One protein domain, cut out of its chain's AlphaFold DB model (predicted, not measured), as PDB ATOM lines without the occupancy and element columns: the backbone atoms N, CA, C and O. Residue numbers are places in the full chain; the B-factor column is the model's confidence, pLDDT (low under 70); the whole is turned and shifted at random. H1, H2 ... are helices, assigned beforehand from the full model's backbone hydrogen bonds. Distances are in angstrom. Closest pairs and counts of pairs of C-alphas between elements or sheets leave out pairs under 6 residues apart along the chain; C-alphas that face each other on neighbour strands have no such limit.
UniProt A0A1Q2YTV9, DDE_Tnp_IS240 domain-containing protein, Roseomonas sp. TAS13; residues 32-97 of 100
ATOM      1  N   LEU A  32     -23.174 -24.101 -66.070       79.31
ATOM      2  CA  LEU A  32     -22.769 -24.745 -64.809       79.31
ATOM      3  C   LEU A  32     -22.717 -23.750 -63.647       79.31
ATOM      4  O   LEU A  32     -23.137 -24.074 -62.538       79.31
ATOM      5  N   ASN A  33     -22.267 -22.523 -63.924       80.38
ATOM      6  CA  ASN A  33     -22.254 -21.456 -62.930       80.38
ATOM      7  C   ASN A  33     -23.660 -21.168 -62.400       80.38
ATOM      8  O   ASN A  33     -23.800 -20.912 -61.216       80.38
ATOM      9  N   ASN A  34     -24.713 -21.283 -63.214       84.69
ATOM     10  CA  ASN A  34     -26.075 -21.047 -62.734       84.69
ATOM     11  C   ASN A  34     -26.505 -22.100 -61.709       84.69
ATOM     12  O   ASN A  34     -27.149 -21.747 -60.726       84.69
ATOM     13  N   ILE A  35     -26.119 -23.364 -61.907       81.56
ATOM     14  CA  ILE A  35     -26.410 -24.461 -60.972       81.56
ATOM     15  C   ILE A  35     -25.641 -24.258 -59.663       81.56
ATOM     16  O   ILE A  35     -26.235 -24.296 -58.586       81.56
ATOM     17  N   VAL A  36     -24.336 -23.989 -59.758       83.56
ATOM     18  CA  VAL A  36     -23.470 -23.747 -58.592       83.56
ATOM     19  C   VAL A  36     -23.949 -22.523 -57.807       83.56
ATOM     20  O   VAL A  36     -24.168 -22.595 -56.599       83.56
ATOM     21  N   GLU A  37     -24.216 -21.414 -58.495       86.50
ATOM     22  CA  GLU A  37     -24.711 -20.189 -57.865       86.50
ATOM     23  C   GLU A  37     -26.105 -20.364 -57.262       86.50
ATOM     24  O   GLU A  37     -26.411 -19.778 -56.221       86.50
ATOM     25  N   GLN A  38     -26.972 -21.177 -57.868       86.31
ATOM     26  CA  GLN A  38     -28.285 -21.462 -57.299       86.31
ATOM     27  C   GLN A  38     -28.173 -22.206 -55.964       86.31
ATOM     28  O   GLN A  38     -28.895 -21.861 -55.019       86.31
ATOM     29  N   ASP A  39     -27.264 -23.173 -55.862       83.25
ATOM     30  CA  ASP A  39     -27.026 -23.888 -54.610       83.25
ATOM     31  C   ASP A  39     -26.431 -22.956 -53.540       83.25
ATOM     32  O   ASP A  39     -26.962 -22.841 -52.425       83.25
ATOM     33  N   HIS A  40     -25.444 -22.139 -53.922       87.38
ATOM     34  CA  HIS A  40     -24.876 -21.105 -53.055       87.38
ATOM     35  C   HIS A  40     -25.935 -20.125 -52.531       87.38
ATOM     36  O   HIS A  40     -25.921 -19.766 -51.351       87.38
ATOM     37  N   ARG A  41     -26.892 -19.694 -53.368       90.00
ATOM     38  CA  ARG A  41     -27.986 -18.798 -52.944       90.00
ATOM     39  C   ARG A  41     -28.855 -19.416 -51.858       90.00
ATOM     40  O   ARG A  41     -29.333 -18.688 -50.986       90.00
ATOM     41  N   ARG A  42     -29.098 -20.730 -51.892       86.44
ATOM     42  CA  ARG A  42     -29.854 -21.416 -50.833       86.44
ATOM     43  C   ARG A  42     -29.094 -21.352 -49.512       86.44
ATOM     44  O   ARG A  42     -29.680 -20.943 -48.513       86.44
ATOM     45  N   VAL A  43     -27.805 -21.688 -49.516       85.50
ATOM     46  CA  VAL A  43     -26.966 -21.633 -48.308       85.50
ATOM     47  C   VAL A  43     -26.886 -20.202 -47.774       85.50
ATOM     48  O   VAL A  43     -27.209 -19.969 -46.610       85.50
ATOM     49  N   LYS A  44     -26.573 -19.221 -48.629       87.88
ATOM     50  CA  LYS A  44     -26.489 -17.802 -48.251       87.88
ATOM     51  C   LYS A  44     -27.797 -17.283 -47.652       87.88
ATOM     52  O   LYS A  44     -27.751 -16.648 -46.606       87.88
ATOM     53  N   ARG A  45     -28.959 -17.586 -48.250       90.00
ATOM     54  CA  ARG A  45     -30.268 -17.182 -47.692       90.00
ATOM     55  C   ARG A  45     -30.505 -17.719 -46.289       90.00
ATOM     56  O   ARG A  45     -31.058 -17.009 -45.465       90.00
ATOM     57  N   LEU A  46     -30.106 -18.959 -46.027       84.81
ATOM     58  CA  LEU A  46     -30.329 -19.583 -44.729       84.81
ATOM     59  C   LEU A  46     -29.319 -19.111 -43.668       84.81
ATOM     60  O   LEU A  46     -29.609 -19.191 -42.479       84.81
ATOM     61  N   VAL A  47     -28.110 -18.692 -44.057       86.38
ATOM     62  CA  VAL A  47     -27.057 -18.253 -43.117       86.38
ATOM     63  C   VAL A  47     -27.125 -16.753 -42.826       86.38
ATOM     64  O   VAL A  47     -26.933 -16.353 -41.686       86.38
ATOM     65  N   ARG A  48     -27.438 -15.929 -43.833       89.62
ATOM     66  CA  ARG A  48     -27.420 -14.460 -43.757       89.62
ATOM     67  C   ARG A  48     -28.274 -13.824 -42.642       89.62
ATOM     68  O   ARG A  48     -27.823 -12.807 -42.132       89.62
ATOM     69  N   PRO A  49     -29.461 -14.338 -42.260       89.69
ATOM     70  CA  PRO A  49     -30.237 -13.740 -41.170       89.69
ATOM     71  C   PRO A  49     -29.740 -14.122 -39.763       89.69
ATOM     72  O   PRO A  49     -30.248 -13.577 -38.791       89.69
ATOM     73  N   GLY A  50     -28.797 -15.063 -39.630       83.38
ATOM     74  CA  GLY A  50     -28.271 -15.504 -38.333       83.38
ATOM     75  C   GLY A  50     -26.913 -14.879 -37.981       83.38
ATOM     76  O   GLY A  50     -26.229 -14.374 -38.870       83.38
ATOM     77  N   PRO A  51     -26.461 -14.987 -36.717       82.50
ATOM     78  CA  PRO A  51     -25.184 -14.435 -36.232       82.50
ATOM     79  C   PRO A  51     -23.926 -15.148 -36.783       82.50
ATOM     80  O   PRO A  51     -22.827 -14.988 -36.262       82.50
ATOM     81  N   GLY A  52     -24.063 -15.959 -37.836       84.88
ATOM     82  CA  GLY A  52     -23.019 -16.858 -38.323       84.88
ATOM     83  C   GLY A  52     -22.946 -18.167 -37.530       84.88
ATOM     84  O   GLY A  52     -23.876 -18.539 -36.819       84.88
ATOM     85  N   PHE A  53     -21.850 -18.910 -37.708       88.75
ATOM     86  CA  PHE A  53     -21.687 -20.253 -37.135       88.75
ATOM     87  C   PHE A  53     -20.813 -20.306 -35.874       88.75
ATOM     88  O   PHE A  53     -20.752 -21.353 -35.238       88.75
ATOM     89  N   GLY A  54     -20.105 -19.227 -35.524       89.00
ATOM     90  CA  GLY A  54     -19.218 -19.146 -34.351       89.00
ATOM     91  C   GLY A  54     -17.911 -19.953 -34.449       89.00
ATOM     92  O   GLY A  54     -16.869 -19.475 -34.021       89.00
ATOM     93  N   SER A  55     -17.924 -21.145 -35.054       93.12
ATOM     94  CA  SER A  55     -16.730 -21.963 -35.310       93.12
ATOM     95  C   SER A  55     -16.877 -22.827 -36.568       93.12
ATOM     96  O   SER A  55     -17.986 -23.086 -37.045       93.12
ATOM     97  N   PHE A  56     -15.756 -23.337 -37.088       91.56
ATOM     98  CA  PHE A  56     -15.762 -24.245 -38.239       91.56
ATOM     99  C   PHE A  56     -16.488 -25.568 -37.941       91.56
ATOM    100  O   PHE A  56     -17.244 -26.072 -38.772       91.56
ATOM    101  N   HIS A  57     -16.313 -26.115 -36.735       94.38
ATOM    102  CA  HIS A  57     -16.992 -27.345 -36.321       94.38
ATOM    103  C   HIS A  57     -18.514 -27.179 -36.290       94.38
ATOM    104  O   HIS A  57     -19.237 -28.050 -36.782       94.38
ATOM    105  N   MET A  58     -19.000 -26.053 -35.761       92.12
ATOM    106  CA  MET A  58     -20.426 -25.728 -35.761       92.12
ATOM    107  C   MET A  58     -20.947 -25.513 -37.181       92.12
ATOM    108  O   MET A  58     -21.962 -26.107 -37.540       92.12
ATOM    109  N   ALA A  59     -20.213 -24.775 -38.022       90.88
ATOM    110  CA  ALA A  59     -20.566 -24.589 -39.429       90.88
ATOM    111  C   ALA A  59     -20.751 -25.931 -40.146       90.88
ATOM    112  O   ALA A  59     -21.773 -26.155 -40.798       90.88
ATOM    113  N   ARG A  60     -19.803 -26.859 -39.963       93.50
ATOM    114  CA  ARG A  60     -19.850 -28.187 -40.583       93.50
ATOM    115  C   ARG A  60     -21.080 -28.982 -40.142       93.50
ATOM    116  O   ARG A  60     -21.760 -29.553 -40.989       93.50
ATOM    117  N   ARG A  61     -21.399 -28.988 -38.842       91.81
ATOM    118  CA  ARG A  61     -22.589 -29.679 -38.306       91.81
ATOM    119  C   ARG A  61     -23.891 -29.059 -38.820       91.81
ATOM    120  O   ARG A  61     -24.775 -29.786 -39.265       91.81
ATOM    121  N   THR A  62     -24.007 -27.731 -38.815       89.12
ATOM    122  CA  THR A  62     -25.216 -27.038 -39.282       89.12
ATOM    123  C   THR A  62     -25.445 -27.223 -40.781       89.12
ATOM    124  O   THR A  62     -26.581 -27.443 -41.205       89.12
ATOM    125  N   LEU A  63     -24.389 -27.146 -41.598       89.75
ATOM    126  CA  LEU A  63     -24.486 -27.395 -43.037       89.75
ATOM    127  C   LEU A  63     -24.897 -28.845 -43.323       89.75
ATOM    128  O   LEU A  63     -25.847 -29.045 -44.079       89.75
ATOM    129  N   ALA A  64     -24.286 -29.824 -42.646       90.81
ATOM    130  CA  ALA A  64     -24.650 -31.235 -42.778       90.81
ATOM    131  C   ALA A  64     -26.118 -31.497 -42.396       90.81
ATOM    132  O   ALA A  64     -26.840 -32.162 -43.135       90.81
ATOM    133  N   GLY A  65     -26.607 -30.908 -41.298       89.69
ATOM    134  CA  GLY A  65     -28.020 -31.011 -40.916       89.69
ATOM    135  C   GLY A  65     -28.964 -30.409 -41.966       89.69
ATOM    136  O   GLY A  65     -29.969 -31.015 -42.333       89.69
ATOM    137  N   ARG A  66     -28.627 -29.240 -42.528       87.62
ATOM    138  CA  ARG A  66     -29.421 -28.597 -43.596       87.62
ATOM    139  C   ARG A  66     -29.439 -29.382 -44.904       87.62
ATOM    140  O   ARG A  66     -30.406 -29.265 -45.665       87.62
ATOM    141  N   GLU A  67     -28.366 -30.106 -45.193       89.31
ATOM    142  CA  GLU A  67     -28.269 -31.012 -46.332       89.31
ATOM    143  C   GLU A  67     -29.093 -32.279 -46.089       89.31
ATOM    144  O   GLU A  67     -29.937 -32.608 -46.920       89.31
ATOM    145  N   ALA A  68     -28.970 -32.900 -44.912       89.12
ATOM    146  CA  ALA A  68     -29.770 -34.057 -44.506       89.12
ATOM    147  C   ALA A  68     -31.280 -33.787 -44.608       89.12
ATOM    148  O   ALA A  68     -32.010 -34.551 -45.240       89.12
ATOM    149  N   MET A  69     -31.744 -32.641 -44.098       87.12
ATOM    150  CA  MET A  69     -33.150 -32.232 -44.218       87.12
ATOM    151  C   MET A  69     -33.578 -32.010 -45.677       87.12
ATOM    152  O   MET A  69     -34.718 -32.289 -46.049       87.12
ATOM    153  N   ALA A  70     -32.678 -31.515 -46.534       86.81
ATOM    154  CA  ALA A  70     -32.968 -31.348 -47.957       86.81
ATOM    155  C   ALA A  70     -33.076 -32.693 -48.684       86.81
ATOM    156  O   ALA A  70     -33.962 -32.846 -49.524       86.81
ATOM    157  N   MET A  71     -32.200 -33.647 -48.362       87.56
ATOM    158  CA  MET A  71     -32.231 -35.007 -48.905       87.56
ATOM    159  C   MET A  71     -33.513 -35.733 -48.492       87.56
ATOM    160  O   MET A  71     -34.177 -36.322 -49.344       87.56
ATOM    161  N   ASN A  72     -33.915 -35.614 -47.222       85.31
ATOM    162  CA  ASN A  72     -35.179 -36.153 -46.721       85.31
ATOM    163  C   ASN A  72     -36.379 -35.564 -47.489       85.31
ATOM    164  O   ASN A  72     -37.161 -36.311 -48.073       85.31
ATOM    165  N   ARG A  73     -36.448 -34.231 -47.642       84.94
ATOM    166  CA  ARG A  73     -37.527 -33.567 -48.402       84.94
ATOM    167  C   ARG A  73     -37.591 -34.000 -49.870       84.94
ATOM    168  O   ARG A  73     -38.670 -34.032 -50.460       84.94
ATOM    169  N   LYS A  74     -36.439 -34.306 -50.473       86.50
ATOM    170  CA  LYS A  74     -36.327 -34.808 -51.851       86.50
ATOM    171  C   LYS A  74     -36.592 -36.314 -51.976       86.50
ATOM    172  O   LYS A  74     -36.530 -36.814 -53.093       86.50
ATOM    173  N   ALA A  75     -36.876 -37.013 -50.876       85.38
ATOM    174  CA  ALA A  75     -37.006 -38.468 -50.826       85.38
ATOM    175  C   ALA A  75     -35.755 -39.215 -51.325       85.38
ATOM    176  O   ALA A  75     -35.848 -40.257 -51.964       85.38
ATOM    177  N   GLN A  76     -34.573 -38.647 -51.071       85.88
ATOM    178  CA  GLN A  76     -33.285 -39.265 -51.410       85.88
ATOM    179  C   GLN A  76     -32.791 -40.220 -50.314       85.88
ATOM    180  O   GLN A  76     -31.821 -40.945 -50.517       85.88
ATOM    181  N   VAL A  77     -33.443 -40.202 -49.151       81.88
ATOM    182  CA  VAL A  77     -33.171 -41.097 -48.024       81.88
ATOM    183  C   VAL A  77     -34.119 -42.293 -48.125       81.88
ATOM    184  O   VAL A  77     -35.267 -42.141 -48.545       81.88
ATOM    185  N   ARG A  78     -33.634 -43.491 -47.782       76.06
ATOM    186  CA  ARG A  78     -34.466 -44.704 -47.753       76.06
ATOM    187  C   ARG A  78     -35.599 -44.546 -46.730       76.06
ATOM    188  O   ARG A  78     -35.454 -43.809 -45.762       76.06
ATOM    189  N   ASP A  79     -36.723 -45.203 -46.993       69.19
ATOM    190  CA  ASP A  79     -37.883 -45.299 -46.095       69.19
ATOM    191  C   ASP A  79     -38.614 -43.987 -45.746       69.19
ATOM    192  O   ASP A  79     -39.525 -43.985 -44.928       69.19
ATOM    193  N   THR A  80     -38.351 -42.871 -46.439       65.94
ATOM    194  CA  THR A  80     -39.073 -41.602 -46.197       65.94
ATOM    195  C   THR A  80     -40.465 -41.520 -46.845       65.94
ATOM    196  O   THR A  80     -41.053 -40.441 -46.909       65.94
ATOM    197  N   GLY A  81     -40.997 -42.623 -47.388       67.00
ATOM    198  CA  GLY A  81     -42.335 -42.672 -48.003       67.00
ATOM    199  C   GLY A  81     -42.521 -41.743 -49.215       67.00
ATOM    200  O   GLY A  81     -43.630 -41.276 -49.484       67.00
ATOM    201  N   GLY A  82     -41.444 -41.409 -49.934       75.75
ATOM    202  CA  GLY A  82     -41.494 -40.435 -51.027       75.75
ATOM    203  C   GLY A  82     -41.659 -38.997 -50.519       75.75
ATOM    204  O   GLY A  82     -41.006 -38.587 -49.564       75.75
ATOM    205  N   ARG A  83     -42.528 -38.205 -51.164       76.75
ATOM    206  CA  ARG A  83     -42.872 -36.823 -50.757       76.75
ATOM    207  C   ARG A  83     -43.986 -36.765 -49.693       76.75
ATOM    208  O   ARG A  83     -44.614 -35.721 -49.525       76.75
ATOM    209  N   ASN A  84     -44.260 -37.873 -48.999       85.12
ATOM    210  CA  ASN A  84     -45.271 -37.921 -47.947       85.12
ATOM    211  C   ASN A  84     -44.758 -37.222 -46.678       85.12
ATOM    212  O   ASN A  84     -43.905 -37.744 -45.962       85.12
ATOM    213  N   MET A  85     -45.307 -36.041 -46.385       83.38
ATOM    214  CA  MET A  85     -44.859 -35.203 -45.268       83.38
ATOM    215  C   MET A  85     -45.050 -35.865 -43.896       83.38
ATOM    216  O   MET A  85     -44.251 -35.612 -43.002       83.38
ATOM    217  N   ARG A  86     -46.072 -36.719 -43.724       85.12
ATOM    218  CA  ARG A  86     -46.326 -37.404 -42.445       85.12
ATOM    219  C   ARG A  86     -45.264 -38.462 -42.159       85.12
ATOM    220  O   ARG A  86     -44.757 -38.508 -41.048       85.12
ATOM    221  N   VAL A  87     -44.895 -39.240 -43.177       83.88
ATOM    222  CA  VAL A  87     -43.841 -40.263 -43.072       83.88
ATOM    223  C   VAL A  87     -42.476 -39.607 -42.868       83.88
ATOM    224  O   VAL A  87     -41.713 -40.016 -42.007       83.88
ATOM    225  N   GLN A  88     -42.185 -38.522 -43.592       85.06
ATOM    226  CA  GLN A  88     -40.958 -37.752 -43.367       85.06
ATOM    227  C   GLN A  88     -40.873 -37.217 -41.930       85.06
ATOM    228  O   GLN A  88     -39.814 -37.301 -41.312       85.06
ATOM    229  N   ALA A  89     -41.978 -36.688 -41.396       85.06
ATOM    230  CA  ALA A  89     -42.034 -36.176 -40.031       85.06
ATOM    231  C   ALA A  89     -41.847 -37.284 -38.982       85.06
ATOM    232  O   ALA A  89     -41.068 -37.085 -38.053       85.06
ATOM    233  N   SER A  90     -42.493 -38.445 -39.149       84.75
ATOM    234  CA  SER A  90     -42.322 -39.576 -38.230       84.75
ATOM    235  C   SER A  90     -40.891 -40.110 -38.255       84.75
ATOM    236  O   SER A  90     -40.293 -40.267 -37.198       84.75
ATOM    237  N   SER A  91     -40.282 -40.261 -39.437       82.00
ATOM    238  CA  SER A  91     -38.881 -40.688 -39.550       82.00
ATOM    239  C   SER A  91     -37.908 -39.708 -38.891       82.00
ATOM    240  O   SER A  91     -36.914 -40.127 -38.307       82.00
ATOM    241  N   ILE A  92     -38.159 -38.395 -38.982       83.56
ATOM    242  CA  ILE A  92     -37.341 -37.385 -38.293       83.56
ATOM    243  C   ILE A  92     -37.531 -37.494 -36.776       83.56
ATOM    244  O   ILE A  92     -36.545 -37.462 -36.044       83.56
ATOM    245  N   ALA A  93     -38.771 -37.638 -36.303       86.62
ATOM    246  CA  ALA A  93     -39.062 -37.786 -34.879       86.62
ATOM    247  C   ALA A  93     -38.367 -39.023 -34.283       86.62
ATOM    248  O   ALA A  93     -37.705 -38.912 -33.251       86.62
ATOM    249  N   GLU A  94     -38.425 -40.160 -34.982       84.19
ATOM    250  CA  GLU A  94     -37.719 -41.397 -34.622       84.19
ATOM    251  C   GLU A  94     -36.198 -41.193 -34.552       84.19
ATOM    252  O   GLU A  94     -35.565 -41.561 -33.562       84.19
ATOM    253  N   LEU A  95     -35.607 -40.553 -35.568       81.81
ATOM    254  CA  LEU A  95     -34.163 -40.290 -35.654       81.81
ATOM    255  C   LEU A  95     -33.623 -39.475 -34.478       81.81
ATOM    256  O   LEU A  95     -32.500 -39.703 -34.030       81.81
ATOM    257  N   PHE A  96     -34.403 -38.503 -34.009       81.62
ATOM    258  CA  PHE A  96     -33.996 -37.609 -32.929       81.62
ATOM    259  C   PHE A  96     -34.534 -38.023 -31.563       81.62
ATOM    260  O   PHE A  96     -34.283 -37.308 -30.596       81.62
ATOM    261  N   GLN A  97     -35.257 -39.149 -31.479       76.94
ATOM    262  CA  GLN A  97     -35.976 -39.567 -30.270       76.94
ATOM    263  C   GLN A  97     -36.764 -38.396 -29.665       76.94
ATOM    264  O   GLN A  97     -36.855 -38.244 -28.446       76.94
TER     265      GLN A  97
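AT A GLANCE: This is residues 32 to 97 of the 100 residues of the protein "DDE_Tnp_IS240 domain-containing protein" of Roseomonas sp. TAS13 (UniProt A0A1Q2YTV9). Three helices, H1, H2 and H3, form a loose zigzag like a Z, with H2 as the long diagonal, and residues 32 to 42 of H1 stick out free. The printed part has 66 residues, is all helix with no named strand, and is loose, with a radius of gyration of the C-alphas of 14.1 A and spans of 31 by 31 by 18 A.

IN THESE COORDINATES: H1, residues 32 to 47, is 23.0 A long and begins at C-alpha 32 (-22.769, -24.745, -64.809). H2, residues 56 to 73, is 25.8 A long. H3, residues 85 to 96, is 16.6 A long and ends at C-alpha 96 (-33.996, -37.609, -32.929).

HOW THE PARTS SIT: H1 and H2 are near each other, with 8 pairs of C-alphas within 10 A. H2 and H3 are close but not clearly touching, the closest C-alphas being those of Asn 72 and Gln 88, 6.9 A apart. They run opposite ways at a shallow tilt of 34.6 degrees, only just short of steep. H1 and H3 are apart. In H1, H2 and H3 every O i to N i+4 pair is within hydrogen-bond range.

THE WHOLE: The C-alphas of Leu 32 and Gln 97, the two farthest apart, are 39.8 A apart. The printed part has no cut. The H2 to H3 link is long, and residues 79 to 81 have pLDDT under 70.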